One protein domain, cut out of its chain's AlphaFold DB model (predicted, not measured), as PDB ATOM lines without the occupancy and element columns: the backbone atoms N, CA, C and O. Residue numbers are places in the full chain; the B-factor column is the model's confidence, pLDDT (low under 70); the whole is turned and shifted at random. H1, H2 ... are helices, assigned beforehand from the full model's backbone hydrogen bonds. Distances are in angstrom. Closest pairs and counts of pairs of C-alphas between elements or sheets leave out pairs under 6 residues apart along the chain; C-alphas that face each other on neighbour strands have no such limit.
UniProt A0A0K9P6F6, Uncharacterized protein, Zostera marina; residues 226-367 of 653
ATOM      1  N   ARG A 226     -30.651  52.376 -78.105       42.00
ATOM      2  CA  ARG A 226     -29.565  51.376 -78.110       42.00
ATOM      3  C   ARG A 226     -29.925  50.118 -78.908       42.00
ATOM      4  O   ARG A 226     -29.059  49.542 -79.569       42.00
ATOM      5  N   GLY A 227     -31.190  49.693 -78.871       42.12
ATOM      6  CA  GLY A 227     -31.686  48.570 -79.670       42.12
ATOM      7  C   GLY A 227     -31.588  48.822 -81.178       42.12
ATOM      8  O   GLY A 227     -31.174  47.936 -81.923       42.12
ATOM      9  N   THR A 228     -31.902  50.039 -81.633       42.19
ATOM     10  CA  THR A 228     -31.798  50.421 -83.053       42.19
ATOM     11  C   THR A 228     -30.359  50.609 -83.540       42.19
ATOM     12  O   THR A 228     -30.045  50.242 -84.668       42.19
ATOM     13  N   GLU A 229     -29.455  51.120 -82.699       44.53
ATOM     14  CA  GLU A 229     -28.029  51.244 -83.051       44.53
ATOM     15  C   GLU A 229     -27.362  49.866 -83.193       44.53
ATOM     16  O   GLU A 229     -26.625  49.610 -84.150       44.53
ATOM     17  N   THR A 230     -27.655  48.945 -82.268       49.91
ATOM     18  CA  THR A 230     -27.094  47.585 -82.300       49.91
ATOM     19  C   THR A 230     -27.646  46.739 -83.447       49.91
ATOM     20  O   THR A 230     -26.879  45.985 -84.049       49.91
ATOM     21  N   SER A 231     -28.923  46.887 -83.823       49.25
ATOM     22  CA  SER A 231     -29.472  46.192 -84.995       49.25
ATOM     23  C   SER A 231     -28.898  46.722 -86.314       49.25
ATOM     24  O   SER A 231     -28.526  45.915 -87.165       49.25
ATOM     25  N   ALA A 232     -28.724  48.041 -86.463       48.19
ATOM     26  CA  ALA A 232     -28.108  48.646 -87.647       48.19
ATOM     27  C   ALA A 232     -26.651  48.189 -87.859       48.19
ATOM     28  O   ALA A 232     -26.260  47.849 -88.979       48.19
ATOM     29  N   PHE A 233     -25.858  48.095 -86.784       55.31
ATOM     30  CA  PHE A 233     -24.503  47.540 -86.859       55.31
ATOM     31  C   PHE A 233     -24.514  46.056 -87.268       55.31
ATOM     32  O   PHE A 233     -23.736  45.644 -88.130       55.31
ATOM     33  N   LEU A 234     -25.439  45.259 -86.716       53.47
ATOM     34  CA  LEU A 234     -25.594  43.843 -87.066       53.47
ATOM     35  C   LEU A 234     -26.015  43.644 -88.537       53.47
ATOM     36  O   LEU A 234     -25.537  42.713 -89.185       53.47
ATOM     37  N   ILE A 235     -26.871  44.524 -89.072       55.59
ATOM     38  CA  ILE A 235     -27.256  44.573 -90.495       55.59
ATOM     39  C   ILE A 235     -26.033  44.851 -91.366       55.59
ATOM     40  O   ILE A 235     -25.737  44.068 -92.267       55.59
ATOM     41  N   GLN A 236     -25.286  45.922 -91.076       57.75
ATOM     42  CA  GLN A 236     -24.130  46.306 -91.888       57.75
ATOM     43  C   GLN A 236     -23.042  45.221 -91.874       57.75
ATOM     44  O   GLN A 236     -22.443  44.940 -92.911       57.75
ATOM     45  N   HIS A 237     -22.820  44.568 -90.729       56.75
ATOM     46  CA  HIS A 237     -21.908  43.430 -90.614       56.75
ATOM     47  C   HIS A 237     -22.388  42.219 -91.436       56.75
ATOM     48  O   HIS A 237     -21.580  41.550 -92.077       56.75
ATOM     49  N   ARG A 238     -23.704  41.958 -91.474       62.62
ATOM     50  CA  ARG A 238     -24.309  40.862 -92.248       62.62
ATOM     51  C   ARG A 238     -24.302  41.107 -93.758       62.62
ATOM     52  O   ARG A 238     -23.782  40.243 -94.458       62.62
ATOM     53  N   CYS A 239     -24.785  42.248 -94.279       58.56
ATOM     54  CA  CYS A 239     -24.704  42.491 -95.733       58.56
ATOM     55  C   CYS A 239     -23.216  42.499 -96.190       58.56
ATOM     56  O   CYS A 239     -22.913  41.945 -97.240       58.56
ATOM     57  N   ARG A 240     -22.263  43.018 -95.382       57.81
ATOM     58  CA  ARG A 240     -20.811  42.958 -95.693       57.81
ATOM     59  C   ARG A 240     -20.257  41.537 -95.793       57.81
ATOM     60  O   ARG A 240     -19.535  41.249 -96.744       57.81
ATOM     61  N   ILE A 241     -20.574  40.664 -94.832       58.31
ATOM     62  CA  ILE A 241     -20.163  39.254 -94.900       58.31
ATOM     63  C   ILE A 241     -20.776  38.593 -96.140       58.31
ATOM     64  O   ILE A 241     -20.059  37.903 -96.851       58.31
ATOM     65  N   ALA A 242     -22.048  38.862 -96.458       53.22
ATOM     66  CA  ALA A 242     -22.685  38.325 -97.660       53.22
ATOM     67  C   ALA A 242     -21.977  38.772 -98.957       53.22
ATOM     68  O   ALA A 242     -21.706  37.934 -99.810       53.22
ATOM     69  N   THR A 243     -21.593  40.049 -99.092       56.91
ATOM     70  CA  THR A 243     -20.813  40.524-100.254       56.91
ATOM     71  C   THR A 243     -19.451  39.832-100.364       56.91
ATOM     72  O   THR A 243     -19.054  39.435-101.456       56.91
ATOM     73  N   TYR A 244     -18.747  39.653 -99.240       52.31
ATOM     74  CA  TYR A 244     -17.474  38.925 -99.212       52.31
ATOM     75  C   TYR A 244     -17.653  37.439 -99.564       52.31
ATOM     76  O   TYR A 244     -16.847  36.887-100.305       52.31
ATOM     77  N   MET A 245     -18.733  36.804 -99.098       54.47
ATOM     78  CA  MET A 245     -19.077  35.420 -99.429       54.47
ATOM     79  C   MET A 245     -19.391  35.218-100.912       54.47
ATOM     80  O   MET A 245     -18.971  34.203-101.456       54.47
ATOM     81  N   THR A 246     -20.102  36.144-101.565       54.75
ATOM     82  CA  THR A 246     -20.347  36.062-103.015       54.75
ATOM     83  C   THR A 246     -19.021  36.108-103.770       54.75
ATOM     84  O   THR A 246     -18.704  35.167-104.486       54.75
ATOM     85  N   ALA A 247     -18.171  37.104-103.492       53.81
ATOM     86  CA  ALA A 247     -16.850  37.201-104.117       53.81
ATOM     87  C   ALA A 247     -15.961  35.965-103.852       53.81
ATOM     88  O   ALA A 247     -15.275  35.499-104.756       53.81
ATOM     89  N   MET A 248     -15.992  35.406-102.635       52.25
ATOM     90  CA  MET A 248     -15.289  34.161-102.292       52.25
ATOM     91  C   MET A 248     -15.834  32.951-103.060       52.25
ATOM     92  O   MET A 248     -15.048  32.135-103.533       52.25
ATOM     93  N   LYS A 249     -17.162  32.830-103.197       60.75
ATOM     94  CA  LYS A 249     -17.812  31.755-103.960       60.75
ATOM     95  C   LYS A 249     -17.416  31.822-105.432       60.75
ATOM     96  O   LYS A 249     -17.041  30.799-105.993       60.75
ATOM     97  N   ASP A 250     -17.504  33.001-106.035       58.47
ATOM     98  CA  ASP A 250     -17.250  33.182-107.463       58.47
ATOM     99  C   ASP A 250     -15.771  32.872-107.772       58.47
ATOM    100  O   ASP A 250     -15.476  32.058-108.645       58.47
ATOM    101  N   VAL A 251     -14.838  33.370-106.945       58.41
ATOM    102  CA  VAL A 251     -13.401  33.037-107.027       58.41
ATOM    103  C   VAL A 251     -13.121  31.539-106.832       58.41
ATOM    104  O   VAL A 251     -12.267  30.994-107.529       58.41
ATOM    105  N   ALA A 252     -13.810  30.866-105.905       52.66
ATOM    106  CA  ALA A 252     -13.586  29.447-105.620       52.66
ATOM    107  C   ALA A 252     -14.198  28.497-106.665       52.66
ATOM    108  O   ALA A 252     -13.662  27.412-106.880       52.66
ATOM    109  N   LEU A 253     -15.308  28.879-107.310       54.03
ATOM    110  CA  LEU A 253     -15.990  28.045-108.307       54.03
ATOM    111  C   LEU A 253     -15.475  28.258-109.734       54.03
ATOM    112  O   LEU A 253     -15.411  27.294-110.492       54.03
ATOM    113  N   GLU A 254     -15.111  29.486-110.116       59.72
ATOM    114  CA  GLU A 254     -14.639  29.763-111.480       59.72
ATOM    115  C   GLU A 254     -13.162  29.397-111.694       59.72
ATOM    116  O   GLU A 254     -12.744  29.199-112.835       59.72
ATOM    117  N   ASN A 255     -12.357  29.296-110.626       56.09
ATOM    118  CA  ASN A 255     -10.904  29.219-110.758       56.09
ATOM    119  C   ASN A 255     -10.247  28.128-109.888       56.09
ATOM    120  O   ASN A 255      -9.946  28.328-108.711       56.09
ATOM    121  N   LYS A 256      -9.913  26.987-110.510       61.81
ATOM    122  CA  LYS A 256      -9.137  25.908-109.867       61.81
ATOM    123  C   LYS A 256      -7.748  26.365-109.401       61.81
ATOM    124  O   LYS A 256      -7.285  25.922-108.349       61.81
ATOM    125  N   ASP A 257      -7.120  27.303-110.108       66.56
ATOM    126  CA  ASP A 257      -5.821  27.856-109.715       66.56
ATOM    127  C   ASP A 257      -5.944  28.758-108.477       66.56
ATOM    128  O   ASP A 257      -4.976  28.912-107.732       66.56
ATOM    129  N   ALA A 258      -7.130  29.311-108.186       58.72
ATOM    130  CA  ALA A 258      -7.376  30.033-106.938       58.72
ATOM    131  C   ALA A 258      -7.413  29.087-105.726       58.72
ATOM    132  O   ALA A 258      -6.897  29.452-104.671       58.72
ATOM    133  N   ILE A 259      -7.923  27.856-105.878       58.53
ATOM    134  CA  ILE A 259      -7.851  26.818-104.834       58.53
ATOM    135  C   ILE A 259      -6.386  26.430-104.584       58.53
ATOM    136  O   ILE A 259      -5.930  26.475-103.443       58.53
ATOM    137  N   ALA A 260      -5.616  26.160-105.645       67.00
ATOM    138  CA  ALA A 260      -4.181  25.884-105.528       67.00
ATOM    139  C   ALA A 260      -3.400  27.077-104.933       67.00
ATOM    140  O   ALA A 260      -2.475  26.899-104.140       67.00
ATOM    141  N   THR A 261      -3.780  28.314-105.259       70.56
ATOM    142  CA  THR A 261      -3.173  29.528-104.686       70.56
ATOM    143  C   THR A 261      -3.518  29.685-103.205       70.56
ATOM    144  O   THR A 261      -2.640  30.030-102.414       70.56
ATOM    145  N   LEU A 262      -4.758  29.390-102.800       57.31
ATOM    146  CA  LEU A 262      -5.169  29.386-101.394       57.31
ATOM    147  C   LEU A 262      -4.421  28.315-100.598       57.31
ATOM    148  O   LEU A 262      -3.883  28.645 -99.546       57.31
ATOM    149  N   GLN A 263      -4.296  27.091-101.124       63.75
ATOM    150  CA  GLN A 263      -3.495  26.016-100.520       63.75
ATOM    151  C   GLN A 263      -2.024  26.429-100.332       63.75
ATOM    152  O   GLN A 263      -1.452  26.216 -99.263       63.75
ATOM    153  N   ASN A 264      -1.424  27.091-101.330       72.31
ATOM    154  CA  ASN A 264      -0.050  27.603-101.257       72.31
ATOM    155  C   ASN A 264       0.126  28.802-100.299       72.31
ATOM    156  O   ASN A 264       1.231  29.035 -99.809       72.31
ATOM    157  N   GLN A 265      -0.929  29.577-100.022       68.12
ATOM    158  CA  GLN A 265      -0.894  30.687 -99.054       68.12
ATOM    159  C   GLN A 265      -1.269  30.251 -97.627       68.12
ATOM    160  O   GLN A 265      -0.810  30.855 -96.651       68.12
ATOM    161  N   SER A 266      -2.078  29.202 -97.474       69.38
ATOM    162  CA  SER A 266      -2.444  28.645 -96.177       69.38
ATOM    163  C   SER A 266      -1.267  27.896 -95.553       69.38
ATOM    164  O   SER A 266      -0.863  26.839 -96.022       69.38
ATOM    165  N   ARG A 267      -0.768  28.382 -94.407       64.75
ATOM    166  CA  ARG A 267       0.243  27.671 -93.589       64.75
ATOM    167  C   ARG A 267      -0.233  26.323 -93.023       64.75
ATOM    168  O   ARG A 267       0.557  25.621 -92.399       64.75
ATOM    169  N   ILE A 268      -1.511  26.001 -93.194       71.75
ATOM    170  CA  ILE A 268      -2.112  24.707 -92.888       71.75
ATOM    171  C   ILE A 268      -2.494  24.106 -94.246       71.75
ATOM    172  O   ILE A 268      -3.535  24.493 -94.779       71.75
ATOM    173  N   PRO A 269      -1.667  23.232 -94.846       69.12
ATOM    174  CA  PRO A 269      -2.081  22.513 -96.040       69.12
ATOM    175  C   PRO A 269      -3.260  21.604 -95.679       69.12
ATOM    176  O   PRO A 269      -3.184  20.840 -94.716       69.12
ATOM    177  N   CYS A 270      -4.343  21.686 -96.451       75.88
ATOM    178  CA  CYS A 270      -5.375  20.649 -96.445       75.88
ATOM    179  C   CYS A 270      -4.719  19.378 -97.002       75.88
ATOM    180  O   CYS A 270      -4.117  19.433 -98.076       75.88
ATOM    181  N   ALA A 271      -4.735  18.278 -96.249       77.12
ATOM    182  CA  ALA A 271      -3.959  17.082 -96.582       77.12
ATOM    183  C   ALA A 271      -4.665  16.191 -97.619       77.12
ATOM    184  O   ALA A 271      -4.028  15.345 -98.248       77.12
ATOM    185  N   SER A 272      -5.968  16.398 -97.795       91.88
ATOM    186  CA  SER A 272      -6.862  15.639 -98.659       91.88
ATOM    187  C   SER A 272      -7.931  16.536 -99.295       91.88
ATOM    188  O   SER A 272      -8.137  17.681 -98.889       91.88
ATOM    189  N   GLU A 273      -8.633  15.999-100.293       85.31
ATOM    190  CA  GLU A 273      -9.867  16.585-100.835       85.31
ATOM    191  C   GLU A 273     -10.995  16.549 -99.779       85.31
ATOM    192  O   GLU A 273     -11.755  17.505 -99.646       85.31
ATOM    193  N   GLU A 274     -11.005  15.513 -98.930       89.81
ATOM    194  CA  GLU A 274     -11.926  15.341 -97.798       89.81
ATOM    195  C   GLU A 274     -11.812  16.490 -96.771       89.81
ATOM    196  O   GLU A 274     -12.833  17.005 -96.324       89.81
ATOM    197  N   ASP A 275     -10.601  16.981 -96.462       89.88
ATOM    198  CA  ASP A 275     -10.393  18.156 -95.590       89.88
ATOM    199  C   ASP A 275     -11.030  19.438 -96.167       89.88
ATOM    200  O   ASP A 275     -11.493  20.310 -95.423       89.88
ATOM    201  N   VAL A 276     -11.024  19.585 -97.499       87.00
ATOM    202  CA  VAL A 276     -11.595  20.751 -98.190       87.00
ATOM    203  C   VAL A 276     -13.121  20.686 -98.154       87.00
ATOM    204  O   VAL A 276     -13.761  21.703 -97.875       87.00
ATOM    205  N   ASP A 277     -13.693  19.499 -98.350       89.06
ATOM    206  CA  ASP A 277     -15.129  19.246 -98.222       89.06
ATOM    207  C   ASP A 277     -15.620  19.413 -96.771       89.06
ATOM    208  O   ASP A 277     -16.634  20.077 -96.537       89.06
ATOM    209  N   ASP A 278     -14.883  18.933 -95.765       90.94
ATOM    210  CA  ASP A 278     -15.213  19.166 -94.349       90.94
ATOM    211  C   ASP A 278     -15.161  20.665 -93.991       90.94
ATOM    212  O   ASP A 278     -16.051  21.183 -93.302       90.94
ATOM    213  N   MET A 279     -14.176  21.411 -94.511       89.06
ATOM    214  CA  MET A 279     -14.125  22.868 -94.343       89.06
ATOM    215  C   MET A 279     -15.272  23.588 -95.061       89.06
ATOM    216  O   MET A 279     -15.857  24.511 -94.483       89.06
ATOM    217  N   CYS A 280     -15.638  23.177 -96.278       87.25
ATOM    218  CA  CYS A 280     -16.784  23.736 -97.000       87.25
ATOM    219  C   CYS A 280     -18.096  23.460 -96.253       87.25
ATOM    220  O   CYS A 280     -18.900  24.374 -96.051       87.25
ATOM    221  N   SER A 281     -18.275  22.235 -95.757       90.06
ATOM    222  CA  SER A 281     -19.415  21.820 -94.938       90.06
ATOM    223  C   SER A 281     -19.535  22.658 -93.665       90.06
ATOM    224  O   SER A 281     -20.593  23.232 -93.384       90.06
ATOM    225  N   LEU A 282     -18.436  22.810 -92.920       90.56
ATOM    226  CA  LEU A 282     -18.378  23.634 -91.712       90.56
ATOM    227  C   LEU A 282     -18.671  25.115 -92.007       90.56
ATOM    228  O   LEU A 282     -19.404  25.764 -91.256       90.56
ATOM    229  N   TRP A 283     -18.144  25.651 -93.109       88.56
ATOM    230  CA  TRP A 283     -18.378  27.034 -93.532       88.56
ATOM    231  C   TRP A 283     -19.851  27.278 -93.884       88.56
ATOM    232  O   TRP A 283     -20.447  28.248 -93.406       88.56
ATOM    233  N   LEU A 284     -20.481  26.357 -94.621       86.81
ATOM    234  CA  LEU A 284     -21.915  26.391 -94.912       86.81
ATOM    235  C   LEU A 284     -22.769  26.292 -93.641       86.81
ATOM    236  O   LEU A 284     -23.698  27.085 -93.472       86.81
ATOM    237  N   VAL A 285     -22.431  25.400 -92.701       88.94
ATOM    238  CA  VAL A 285     -23.082  25.337 -91.378       88.94
ATOM    239  C   VAL A 285     -22.997  26.689 -90.666       88.94
ATOM    240  O   VAL A 285     -24.018  27.189 -90.187       88.94
ATOM    241  N   VAL A 286     -21.819  27.324 -90.631       87.25
ATOM    242  CA  VAL A 286     -21.627  28.651 -90.020       87.25
ATOM    243  C   VAL A 286     -22.467  29.720 -90.725       87.25
ATOM    244  O   VAL A 286     -23.115  30.519 -90.047       87.25
ATOM    245  N   ILE A 287     -22.532  29.726 -92.058       85.69
ATOM    246  CA  ILE A 287     -23.372  30.652 -92.837       85.69
ATOM    247  C   ILE A 287     -24.849  30.482 -92.483       85.69
ATOM    248  O   ILE A 287     -25.513  31.441 -92.078       85.69
ATOM    249  N   PHE A 288     -25.374  29.262 -92.588       83.75
ATOM    250  CA  PHE A 288     -26.785  29.006 -92.329       83.75
ATOM    251  C   PHE A 288     -27.152  29.303 -90.866       83.75
ATOM    252  O   PHE A 288     -28.204  29.892 -90.613       83.75
ATOM    253  N   CYS A 289     -26.258  29.021 -89.911       84.25
ATOM    254  CA  CYS A 289     -26.452  29.378 -88.505       84.25
ATOM    255  C   CYS A 289     -26.364  30.891 -88.231       84.25
ATOM    256  O   CYS A 289     -27.114  31.400 -87.402       84.25
ATOM    257  N   THR A 290     -25.484  31.637 -88.906       81.12
ATOM    258  CA  THR A 290     -25.292  33.080 -88.649       81.12
ATOM    259  C   THR A 290     -26.290  33.978 -89.380       81.12
ATOM    260  O   THR A 290     -26.608  35.057 -88.867       81.12
ATOM    261  N   PHE A 291     -26.812  33.554 -90.535       75.81
ATOM    262  CA  PHE A 291     -27.782  34.314 -91.330       75.81
ATOM    263  C   PHE A 291     -29.225  33.824 -91.178       75.81
ATOM    264  O   PHE A 291     -30.126  34.652 -91.034       75.81
ATOM    265  N   LEU A 292     -29.460  32.507 -91.219       75.50
ATOM    266  CA  LEU A 292     -30.808  31.938 -91.365       75.50
ATOM    267  C   LEU A 292     -31.377  31.331 -90.077       75.50
ATOM    268  O   LEU A 292     -32.574  31.057 -90.034       75.50
ATOM    269  N   LEU A 293     -30.581  31.183 -89.014       77.50
ATOM    270  CA  LEU A 293     -31.072  30.851 -87.674       77.50
ATOM    271  C   LEU A 293     -31.070  32.109 -86.780       77.50
ATOM    272  O   LEU A 293     -30.068  32.414 -86.137       77.50
ATOM    273  N   PRO A 294     -32.186  32.863 -86.680       63.19
ATOM    274  CA  PRO A 294     -32.269  34.019 -85.781       63.19
ATOM    275  C   PRO A 294     -32.236  33.625 -84.295       63.19
ATOM    276  O   PRO A 294     -32.076  34.482 -83.435       63.19
ATOM    277  N   SER A 295     -32.405  32.344 -83.966       73.56
ATOM    278  CA  SER A 295     -32.369  31.842 -82.597       73.56
ATOM    279  C   SER A 295     -31.721  30.466 -82.552       73.56
ATOM    280  O   SER A 295     -32.037  29.615 -83.377       73.56
ATOM    281  N   SER A 296     -30.931  30.206 -81.508       64.56
ATOM    282  CA  SER A 296     -30.386  28.880 -81.175       64.56
ATOM    283  C   SER A 296     -31.447  27.808 -80.877       64.56
ATOM    284  O   SER A 296     -31.104  26.651 -80.654       64.56
ATOM    285  N   LYS A 297     -32.737  28.177 -80.859       70.94
ATOM    286  CA  LYS A 297     -33.878  27.250 -80.773       70.94
ATOM    287  C   LYS A 297     -34.436  26.818 -82.133       70.94
ATOM    288  O   LYS A 297     -35.266  25.916 -82.171       70.94
ATOM    289  N   MET A 298     -34.028  27.459 -83.228       70.50
ATOM    290  CA  MET A 298     -34.352  27.006 -84.581       70.50
ATOM    291  C   MET A 298     -33.220  26.083 -85.032       70.50
ATOM    292  O   MET A 298     -32.063  26.484 -85.006       70.50
ATOM    293  N   GLY A 299     -33.542  24.842 -85.392       78.31
ATOM    294  CA  GLY A 299     -32.576  23.932 -86.008       78.31
ATOM    295  C   GLY A 299     -32.428  24.212 -87.502       78.31
ATOM    296  O   GLY A 299     -33.336  24.771 -88.123       78.31
ATOM    297  N   LEU A 300     -31.311  23.781 -88.095       78.31
ATOM    298  CA  LEU A 300     -31.195  23.715 -89.552       78.31
ATOM    299  C   LEU A 300     -32.291  22.791 -90.109       78.31
ATOM    300  O   LEU A 300     -32.575  21.728 -89.556       78.31
ATOM    301  N   ASN A 301     -32.933  23.211 -91.199       81.19
ATOM    302  CA  ASN A 301     -33.915  22.385 -91.898       81.19
ATOM    303  C   ASN A 301     -33.202  21.149 -92.474       81.19
ATOM    304  O   ASN A 301     -32.108  21.284 -93.013       81.19
ATOM    305  N   GLY A 302     -33.823  19.966 -92.428       85.19
ATOM    306  CA  GLY A 302     -33.240  18.739 -92.986       85.19
ATOM    307  C   GLY A 302     -32.816  18.860 -94.457       85.19
ATOM    308  O   GLY A 302     -31.842  18.232 -94.844       85.19
ATOM    309  N   ARG A 303     -33.465  19.733 -95.248       81.81
ATOM    310  CA  ARG A 303     -33.015  20.068 -96.615       81.81
ATOM    311  C   ARG A 303     -31.655  20.769 -96.652       81.81
ATOM    312  O   ARG A 303     -30.860  20.512 -97.540       81.81
ATOM    313  N   VAL A 304     -31.412  21.671 -95.701       82.44
ATOM    314  CA  VAL A 304     -30.148  22.411 -95.581       82.44
ATOM    315  C   VAL A 304     -29.029  21.476 -95.149       82.44
ATOM    316  O   VAL A 304     -27.941  21.563 -95.697       82.44
ATOM    317  N   LEU A 305     -29.321  20.545 -94.233       86.69
ATOM    318  CA  LEU A 305     -28.390  19.474 -93.879       86.69
ATOM    319  C   LEU A 305     -28.076  18.608 -95.104       86.69
ATOM    320  O   LEU A 305     -26.918  18.543 -95.479       86.69
ATOM    321  N   SER A 306     -29.075  18.124 -95.853       87.12
ATOM    322  CA  SER A 306     -28.807  17.346 -97.075       87.12
ATOM    323  C   SER A 306     -28.039  18.102 -98.173       87.12
ATOM    324  O   SER A 306     -27.471  17.460 -99.046       87.12
ATOM    325  N   TYR A 307     -28.009  19.441 -98.151       84.50
ATOM    326  CA  TYR A 307     -27.166  20.251 -99.043       84.50
ATOM    327  C   TYR A 307     -25.719  20.392 -98.549       84.50
ATOM    328  O   TYR A 307     -24.820  20.578 -99.362       84.50
ATOM    329  N   ILE A 308     -25.497  20.311 -97.236       89.94
ATOM    330  CA  ILE A 308     -24.166  20.209 -96.628       89.94
ATOM    331  C   ILE A 308     -23.623  18.790 -96.857       89.94
ATOM    332  O   ILE A 308     -22.516  18.635 -97.349       89.94
ATOM    333  N   ASP A 309     -24.448  17.767 -96.617       90.31
ATOM    334  CA  ASP A 309     -24.100  16.346 -96.764       90.31
ATOM    335  C   ASP A 309     -23.789  15.924 -98.224       90.31
ATOM    336  O   ASP A 309     -23.326  14.810 -98.453       90.31
ATOM    337  N   ASN A 310     -24.081  16.771 -99.225       92.19
ATOM    338  CA  ASN A 310     -23.907  16.478-100.658       92.19
ATOM    339  C   ASN A 310     -23.263  17.660-101.407       92.19
ATOM    340  O   ASN A 310     -23.847  18.212-102.342       92.19
ATOM    341  N   LEU A 311     -22.038  18.045-101.027       89.88
ATOM    342  CA  LEU A 311     -21.301  19.154-101.659       89.88
ATOM    343  C   LEU A 311     -21.119  19.005-103.181       89.88
ATOM    344  O   LEU A 311     -21.125  19.993-103.912       89.88
ATOM    345  N   ASN A 312     -21.065  17.775-103.691       90.81
ATOM    346  CA  ASN A 312     -21.034  17.517-105.132       90.81
ATOM    347  C   ASN A 312     -22.291  18.030-105.871       90.81
ATOM    348  O   ASN A 312     -22.195  18.447-107.024       90.81
ATOM    349  N   GLU A 313     -23.456  18.088-105.214       88.94
ATOM    350  CA  GLU A 313     -24.690  18.665-105.774       88.94
ATOM    351  C   GLU A 313     -24.815  20.183-105.531       88.94
ATOM    352  O   GLU A 313     -25.745  20.817-106.030       88.94
ATOM    353  N   LEU A 314     -23.879  20.809-104.806       84.94
ATOM    354  CA  LEU A 314     -23.978  22.202-104.345       84.94
ATOM    355  C   LEU A 314     -24.077  23.237-105.485       84.94
ATOM    356  O   LEU A 314     -24.624  24.333-105.306       84.94
ATOM    357  N   HIS A 315     -23.573  22.875-106.667       83.06
ATOM    358  CA  HIS A 315     -23.658  23.659-107.900       83.06
ATOM    359  C   HIS A 315     -25.033  23.563-108.593       83.06
ATOM    360  O   HIS A 315     -25.408  24.474-109.328       83.06
ATOM    361  N   LEU A 316     -25.806  22.499-108.330       86.25
ATOM    362  CA  LEU A 316     -27.175  22.301-108.828       86.25
ATOM    363  C   LEU A 316     -28.219  23.040-107.974       86.25
ATOM    364  O   LEU A 316     -29.359  23.232-108.400       86.25
ATOM    365  N   ILE A 317     -27.852  23.458-106.758       84.06
ATOM    366  CA  ILE A 317     -28.752  24.165-105.846       84.06
ATOM    367  C   ILE A 317     -29.040  25.569-106.382       84.06
ATOM    368  O   ILE A 317     -28.160  26.432-106.445       84.06
ATOM    369  N   ASN A 318     -30.318  25.853-106.640       85.75
ATOM    370  CA  ASN A 318     -30.797  27.223-106.793       85.75
ATOM    371  C   ASN A 318     -30.703  27.957-105.442       85.75
ATOM    372  O   ASN A 318     -31.630  27.959-104.629       85.75
ATOM    373  N   TRP A 319     -29.552  28.579-105.197       80.44
ATOM    374  CA  TRP A 319     -29.236  29.296-103.960       80.44
ATOM    375  C   TRP A 319     -30.242  30.401-103.620       80.44
ATOM    376  O   TRP A 319     -30.581  30.577-102.449       80.44
ATOM    377  N   VAL A 320     -30.771  31.095-104.632       81.19
ATOM    378  CA  VAL A 320     -31.792  32.138-104.452       81.19
ATOM    379  C   VAL A 320     -33.095  31.523-103.944       81.19
ATOM    380  O   VAL A 320     -33.692  32.038-103.000       81.19
ATOM    381  N   GLU A 321     -33.520  30.391-104.508       82.88
ATOM    382  CA  GLU A 321     -34.712  29.668-104.057       82.88
ATOM    383  C   GLU A 321     -34.527  29.028-102.675       82.88
ATOM    384  O   GLU A 321     -35.438  29.102-101.853       82.88
ATOM    385  N   CYS A 322     -33.345  28.484-102.371       82.25
ATOM    386  CA  CYS A 322     -33.011  27.946-101.050       82.25
ATOM    387  C   CYS A 322     -33.111  29.029 -99.959       82.25
ATOM    388  O   CYS A 322     -33.852  28.871 -98.980       82.25
ATOM    389  N   VAL A 323     -32.447  30.173-100.163       80.38
ATOM    390  CA  VAL A 323     -32.497  31.326 -99.247       80.38
ATOM    391  C   VAL A 323     -33.922  31.880 -99.140       80.38
ATOM    392  O   VAL A 323     -34.412  32.093 -98.029       80.38
ATOM    393  N   ARG A 324     -34.639  32.028-100.264       83.06
ATOM    394  CA  ARG A 324     -36.050  32.452-100.296       83.06
ATOM    395  C   ARG A 324     -36.950  31.504 -99.498       83.06
ATOM    396  O   ARG A 324     -37.740  31.966 -98.675       83.06
ATOM    397  N   TYR A 325     -36.819  30.191 -99.688       84.81
ATOM    398  CA  TYR A 325     -37.578  29.168 -98.966       84.81
ATOM    399  C   TYR A 325     -37.329  29.226 -97.452       84.81
ATOM    400  O   TYR A 325     -38.277  29.134 -96.669       84.81
ATOM    401  N   LEU A 326     -36.081  29.436 -97.028       79.81
ATOM    402  CA  LEU A 326     -35.716  29.563 -95.615       79.81
ATOM    403  C   LEU A 326     -36.245  30.863 -94.995       79.81
ATOM    404  O   LEU A 326     -36.827  30.817 -93.913       79.81
ATOM    405  N   ILE A 327     -36.154  31.995 -95.702       81.81
ATOM    406  CA  ILE A 327     -36.750  33.273 -95.276       81.81
ATOM    407  C   ILE A 327     -38.271  33.130 -95.100       81.81
ATOM    408  O   ILE A 327     -38.786  33.430 -94.024       81.81
ATOM    409  N   PHE A 328     -38.993  32.609 -96.100       83.69
ATOM    410  CA  PHE A 328     -40.449  32.429 -96.006       83.69
ATOM    411  C   PHE A 328     -40.865  31.387 -94.953       83.69
ATOM    412  O   PHE A 328     -41.901  31.552 -94.306       83.69
ATOM    413  N   THR A 329     -40.059  30.346 -94.725       82.56
ATOM    414  CA  THR A 329     -40.288  29.384 -93.631       82.56
ATOM    415  C   THR A 329     -40.126  30.065 -92.269       82.56
ATOM    416  O   THR A 329     -41.011  29.958 -91.422       82.56
ATOM    417  N   ASN A 330     -39.062  30.850 -92.081       79.12
ATOM    418  CA  ASN A 330     -38.834  31.614 -90.855       79.12
ATOM    419  C   ASN A 330     -39.939  32.652 -90.602       79.12
ATOM    420  O   ASN A 330     -40.436  32.743 -89.479       79.12
ATOM    421  N   MET A 331     -40.380  33.383 -91.633       80.88
ATOM    422  CA  MET A 331     -41.535  34.290 -91.558       80.88
ATOM    423  C   MET A 331     -42.805  33.555 -91.106       80.88
ATOM    424  O   MET A 331     -43.513  34.034 -90.220       80.88
ATOM    425  N   ARG A 332     -43.084  32.372 -91.673       85.12
ATOM    426  CA  ARG A 332     -44.266  31.561 -91.347       85.12
ATOM    427  C   ARG A 332     -44.253  31.061 -89.901       85.12
ATOM    428  O   ARG A 332     -45.277  31.159 -89.226       85.12
ATOM    429  N   GLU A 333     -43.116  30.574 -89.405       81.31
ATOM    430  CA  GLU A 333     -43.002  30.168 -87.999       81.31
ATOM    431  C   GLU A 333     -43.035  31.372 -87.042       81.31
ATOM    432  O   GLU A 333     -43.618  31.272 -85.965       81.31
ATOM    433  N   CYS A 334     -42.532  32.546 -87.451       80.25
ATOM    434  CA  CYS A 334     -42.717  33.784 -86.690       80.25
ATOM    435  C   CYS A 334     -44.197  34.207 -86.625       80.25
ATOM    436  O   CYS A 334     -44.679  34.497 -85.532       80.25
ATOM    437  N   ARG A 335     -44.948  34.171 -87.742       85.88
ATOM    438  CA  ARG A 335     -46.400  34.459 -87.758       85.88
ATOM    439  C   ARG A 335     -47.162  33.525 -86.816       85.88
ATOM    440  O   ARG A 335     -47.938  34.000 -85.996       85.88
ATOM    441  N   LYS A 336     -46.891  32.215 -86.861       85.75
ATOM    442  CA  LYS A 336     -47.463  31.235 -85.915       85.75
ATOM    443  C   LYS A 336     -47.120  31.551 -84.455       85.75
ATOM    444  O   LYS A 336     -47.992  31.460 -83.597       85.75
ATOM    445  N   ALA A 337     -45.868  31.911 -84.166       82.06
ATOM    446  CA  ALA A 337     -45.421  32.225 -82.810       82.06
ATOM    447  C   ALA A 337     -46.041  33.521 -82.257       82.06
ATOM    448  O   ALA A 337     -46.228  33.623 -81.045       82.06
ATOM    449  N   VAL A 338     -46.378  34.484 -83.121       84.25
ATOM    450  CA  VAL A 338     -47.149  35.684 -82.757       84.25
ATOM    451  C   VAL A 338     -48.617  35.327 -82.520       84.25
ATOM    452  O   VAL A 338     -49.102  35.550 -81.416       84.25
ATOM    453  N   LEU A 339     -49.288  34.687 -83.487       87.00
ATOM    454  CA  LEU A 339     -50.708  34.316 -83.382       87.00
ATOM    455  C   LEU A 339     -50.997  33.442 -82.155       87.00
ATOM    456  O   LEU A 339     -51.939  33.702 -81.416       87.00
ATOM    457  N   LYS A 340     -50.140  32.450 -81.870       88.69
ATOM    458  CA  LYS A 340     -50.288  31.639 -80.656       88.69
ATOM    459  C   LYS A 340     -50.146  32.478 -79.377       88.69
ATOM    460  O   LYS A 340     -50.836  32.222 -78.401       88.69
ATOM    461  N   ARG A 341     -49.261  33.478 -79.347       81.69
ATOM    462  CA  ARG A 341     -49.077  34.335 -78.162       81.69
ATOM    463  C   ARG A 341     -50.231  35.297 -77.924       81.69
ATOM    464  O   ARG A 341     -50.454  35.671 -76.774       81.69
ATOM    465  N   GLU A 342     -50.909  35.692 -78.994       86.94
ATOM    466  CA  GLU A 342     -52.147  36.470 -78.988       86.94
ATOM    467  C   GLU A 342     -53.321  35.620 -78.469       86.94
ATOM    468  O   GLU A 342     -54.032  36.052 -77.562       86.94
ATOM    469  N   GLU A 343     -53.435  34.367 -78.930       93.31
ATOM    470  CA  GLU A 343     -54.351  33.344 -78.396       93.31
ATOM    471  C   GLU A 343     -54.091  33.056 -76.900       93.31
ATOM    472  O   GLU A 343     -55.013  33.127 -76.085       93.31
ATOM    473  N   ASP A 344     -52.824  32.853 -76.510       94.50
ATOM    474  CA  ASP A 344     -52.362  32.702 -75.117       94.50
ATOM    475  C   ASP A 344     -52.506  34.013 -74.286       94.50
ATOM    476  O   ASP A 344     -52.165  34.034 -73.101       94.50
ATOM    477  N   LYS A 345     -52.954  35.133 -74.889       93.56
ATOM    478  CA  LYS A 345     -53.048  36.497 -74.305       93.56
ATOM    479  C   LYS A 345     -51.770  36.988 -73.606       93.56
ATOM    480  O   LYS A 345     -51.806  37.803 -72.681       93.56
ATOM    481  N   SER A 346     -50.618  36.498 -74.045       89.44
ATOM    482  CA  SER A 346     -49.334  36.748 -73.394       89.44
ATOM    483  C   SER A 346     -48.765  38.123 -73.769       89.44
ATOM    484  O   SER A 346     -48.370  38.366 -74.910       89.44
ATOM    485  N   ILE A 347     -48.678  39.032 -72.789       65.88
ATOM    486  CA  ILE A 347     -48.093  40.374 -72.959       65.88
ATOM    487  C   ILE A 347     -46.574  40.239 -73.156       65.88
ATOM    488  O   ILE A 347     -45.788  40.309 -72.210       65.88
ATOM    489  N   SER A 348     -46.146  39.987 -74.393       54.91
ATOM    490  CA  SER A 348     -44.739  39.742 -74.713       54.91
ATOM    491  C   SER A 348     -44.058  40.991 -75.279       54.91
ATOM    492  O   SER A 348     -44.604  41.657 -76.156       54.91
ATOM    493  N   LYS A 349     -42.842  41.293 -74.790       55.22
ATOM    494  CA  LYS A 349     -41.968  42.342 -75.357       55.22
ATOM    495  C   LYS A 349     -41.854  42.160 -76.883       55.22
ATOM    496  O   LYS A 349     -41.803  41.007 -77.324       55.22
ATOM    497  N   PRO A 350     -41.789  43.251 -77.675       50.97
ATOM    498  CA  PRO A 350     -41.885  43.191 -79.134       50.97
ATOM    499  C   PRO A 350     -40.912  42.167 -79.719       50.97
ATOM    500  O   PRO A 350     -39.725  42.165 -79.385       50.97
ATOM    501  N   TYR A 351     -41.425  41.280 -80.579       55.97
ATOM    502  CA  TYR A 351     -40.695  40.124 -81.108       55.97
ATOM    503  C   TYR A 351     -39.724  40.526 -82.231       55.97
ATOM    504  O   TYR A 351     -39.807  40.064 -83.370       55.97
ATOM    505  N   LEU A 352     -38.781  41.405 -81.883       56.47
ATOM    506  CA  LEU A 352     -37.817  42.010 -82.797       56.47
ATOM    507  C   LEU A 352     -37.083  40.962 -83.635       56.47
ATOM    508  O   LEU A 352     -36.913  41.185 -84.818       56.47
ATOM    509  N   PHE A 353     -36.724  39.797 -83.086       52.47
ATOM    510  CA  PHE A 353     -35.898  38.812 -83.795       52.47
ATOM    511  C   PHE A 353     -36.475  38.293 -85.121       52.47
ATOM    512  O   PHE A 353     -35.715  38.098 -86.071       52.47
ATOM    513  N   GLY A 354     -37.794  38.089 -85.209       54.31
ATOM    514  CA  GLY A 354     -38.443  37.713 -86.469       54.31
ATOM    515  C   GLY A 354     -38.457  38.882 -87.454       54.31
ATOM    516  O   GLY A 354     -38.014  38.750 -88.594       54.31
ATOM    517  N   CYS A 355     -38.887  40.052 -86.978       57.09
ATOM    518  CA  CYS A 355     -38.945  41.285 -87.759       57.09
ATOM    519  C   CYS A 355     -37.562  41.731 -88.256       57.09
ATOM    520  O   CYS A 355     -37.449  42.175 -89.389       57.09
ATOM    521  N   THR A 356     -36.499  41.565 -87.467       58.84
ATOM    522  CA  THR A 356     -35.119  41.868 -87.859       58.84
ATOM    523  C   THR A 356     -34.716  41.040 -89.070       58.84
ATOM    524  O   THR A 356     -34.164  41.604 -89.997       58.84
ATOM    525  N   LEU A 357     -35.031  39.742 -89.148       56.81
ATOM    526  CA  LEU A 357     -34.670  38.962 -90.341       56.81
ATOM    527  C   LEU A 357     -35.406  39.472 -91.600       56.81
ATOM    528  O   LEU A 357     -34.794  39.574 -92.658       56.81
ATOM    529  N   VAL A 358     -36.673  39.886 -91.472       55.91
ATOM    530  CA  VAL A 358     -37.435  40.524 -92.566       55.91
ATOM    531  C   VAL A 358     -36.825  41.872 -92.971       55.91
ATOM    532  O   VAL A 358     -36.536  42.087 -94.145       55.91
ATOM    533  N   LEU A 359     -36.558  42.750 -92.002       55.41
ATOM    534  CA  LEU A 359     -35.986  44.083 -92.214       55.41
ATOM    535  C   LEU A 359     -34.550  44.024 -92.757       55.41
ATOM    536  O   LEU A 359     -34.174  44.859 -93.574       55.41
ATOM    537  N   ASN A 360     -33.748  43.033 -92.357       51.56
ATOM    538  CA  ASN A 360     -32.413  42.782 -92.907       51.56
ATOM    539  C   ASN A 360     -32.490  42.459 -94.406       51.56
ATOM    540  O   ASN A 360     -31.695  42.969 -95.189       51.56
ATOM    541  N   VAL A 361     -33.449  41.615 -94.801       52.00
ATOM    542  CA  VAL A 361     -33.673  41.249 -96.204       52.00
ATOM    543  C   VAL A 361     -34.146  42.475 -96.986       52.00
ATOM    544  O   VAL A 361     -33.504  42.858 -97.960       52.00
ATOM    545  N   GLU A 362     -35.200  43.148 -96.523       45.91
ATOM    546  CA  GLU A 362     -35.744  44.339 -97.187       45.91
ATOM    547  C   GLU A 362     -34.702  45.468 -97.330       45.91
ATOM    548  O   GLU A 362     -34.631  46.110 -98.377       45.91
ATOM    549  N   SER A 363     -33.840  45.675 -96.326       46.34
ATOM    550  CA  SER A 363     -32.803  46.718 -96.360       46.34
ATOM    551  C   SER A 363     -31.562  46.376 -97.191       46.34
ATOM    552  O   SER A 363     -31.016  47.294 -97.801       46.34
ATOM    553  N   CYS A 364     -31.122  45.111 -97.306       44.22
ATOM    554  CA  CYS A 364     -30.092  44.794 -98.310       44.22
ATOM    555  C   CYS A 364     -30.670  44.919 -99.754       44.22
ATOM    556  O   CYS A 364     -29.897  45.194-100.671       44.22
ATOM    557  N   TYR A 365     -31.994  44.788 -99.973       42.66
ATOM    558  CA  TYR A 365     -32.631  44.921-101.304       42.66
ATOM    559  C   TYR A 365     -33.030  46.356-101.719       42.66
ATOM    560  O   TYR A 365     -32.900  46.687-102.893       42.66
ATOM    561  N   ARG A 366     -33.473  47.241-100.809       40.34
ATOM    562  CA  ARG A 366     -33.880  48.637-101.127       40.34
ATOM    563  C   ARG A 366     -32.706  49.636-101.269       40.34
ATOM    564  O   ARG A 366     -32.816  50.776-100.825       40.34
ATOM    565  N   ASN A 367     -31.556  49.236-101.820       36.81
ATOM    566  CA  ASN A 367     -30.379  50.126-101.866       36.81
ATOM    567  C   ASN A 367     -30.417  51.200-102.971       36.81
ATOM    568  O   ASN A 367     -29.640  52.153-102.907       36.81
TER     569      ASN A 367
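What this domain is: This is residues 226 to 367 of the 653 residues of an uncharacterized protein of Zostera marina (UniProt A0A0K9P6F6). This is a loose, elongated frame of helices: long H1 makes one side, while H3 and H5, which come close near Leu 292 and Leu 326, follow one another along the other. Short H2 turns the corner at one end of H1, H6 folds back from H5 towards the first half of H1, and little H4 packs on H3. The 142 printed residues hold six named helices, H1 to H6 in order, and no named strand; the class is all helix. The radius of gyration of the C-alphas is 18.2 A, and the spans are 59 by 32 by 26 A.

How they stand to each other: Start at H1, residues 226 to 254. With residues 231 to 239 alone it only just touches H6, residues 352 to 365, with 3 pairs of C-alphas within 8 A; the closest, Ile 235 and Asn 360, are 6.0 A apart. H2, residues 256 to 265, touches H1 only at the corner, and only just, with 3 such pairs, the closest C-alphas being Ala 252 and Ile 259 at 6.4 A. H6 and H5, residues 319 to 343, form a helical hairpin at a shallow tilt of 33 degrees, only just short of steep; their closest C-alphas, Cys 334 and Gly 354, are 5.8 A apart. Look next at H3, residues 273 to 292, close to H1 but not clearly touching. H3 and H4, residues 302 to 308, form a hairpin and only just touch, with 3 pairs; C-alphas 281 and 308 are closest at 5.3 A. Every O i to N i+4 pair is within hydrogen-bond range in H1 to H5, and 9 of 10 in H6.

Where its parts are: Find C-alpha 226 at (-29.565, 51.376, -78.110); from there H1 runs 42.5 A. H5 measures 36.1 A and H3 27.6 A. H6 ends at C-alpha 365, (-32.631, 44.921, -101.304).

The domain as a whole: The printed part has no cut and no long link. Residues 264 to 269 and 339 to 345 stand free. Mean pLDDT of the printed part is 71.0; low stretches include residues 226 to 260 and 347 to 367.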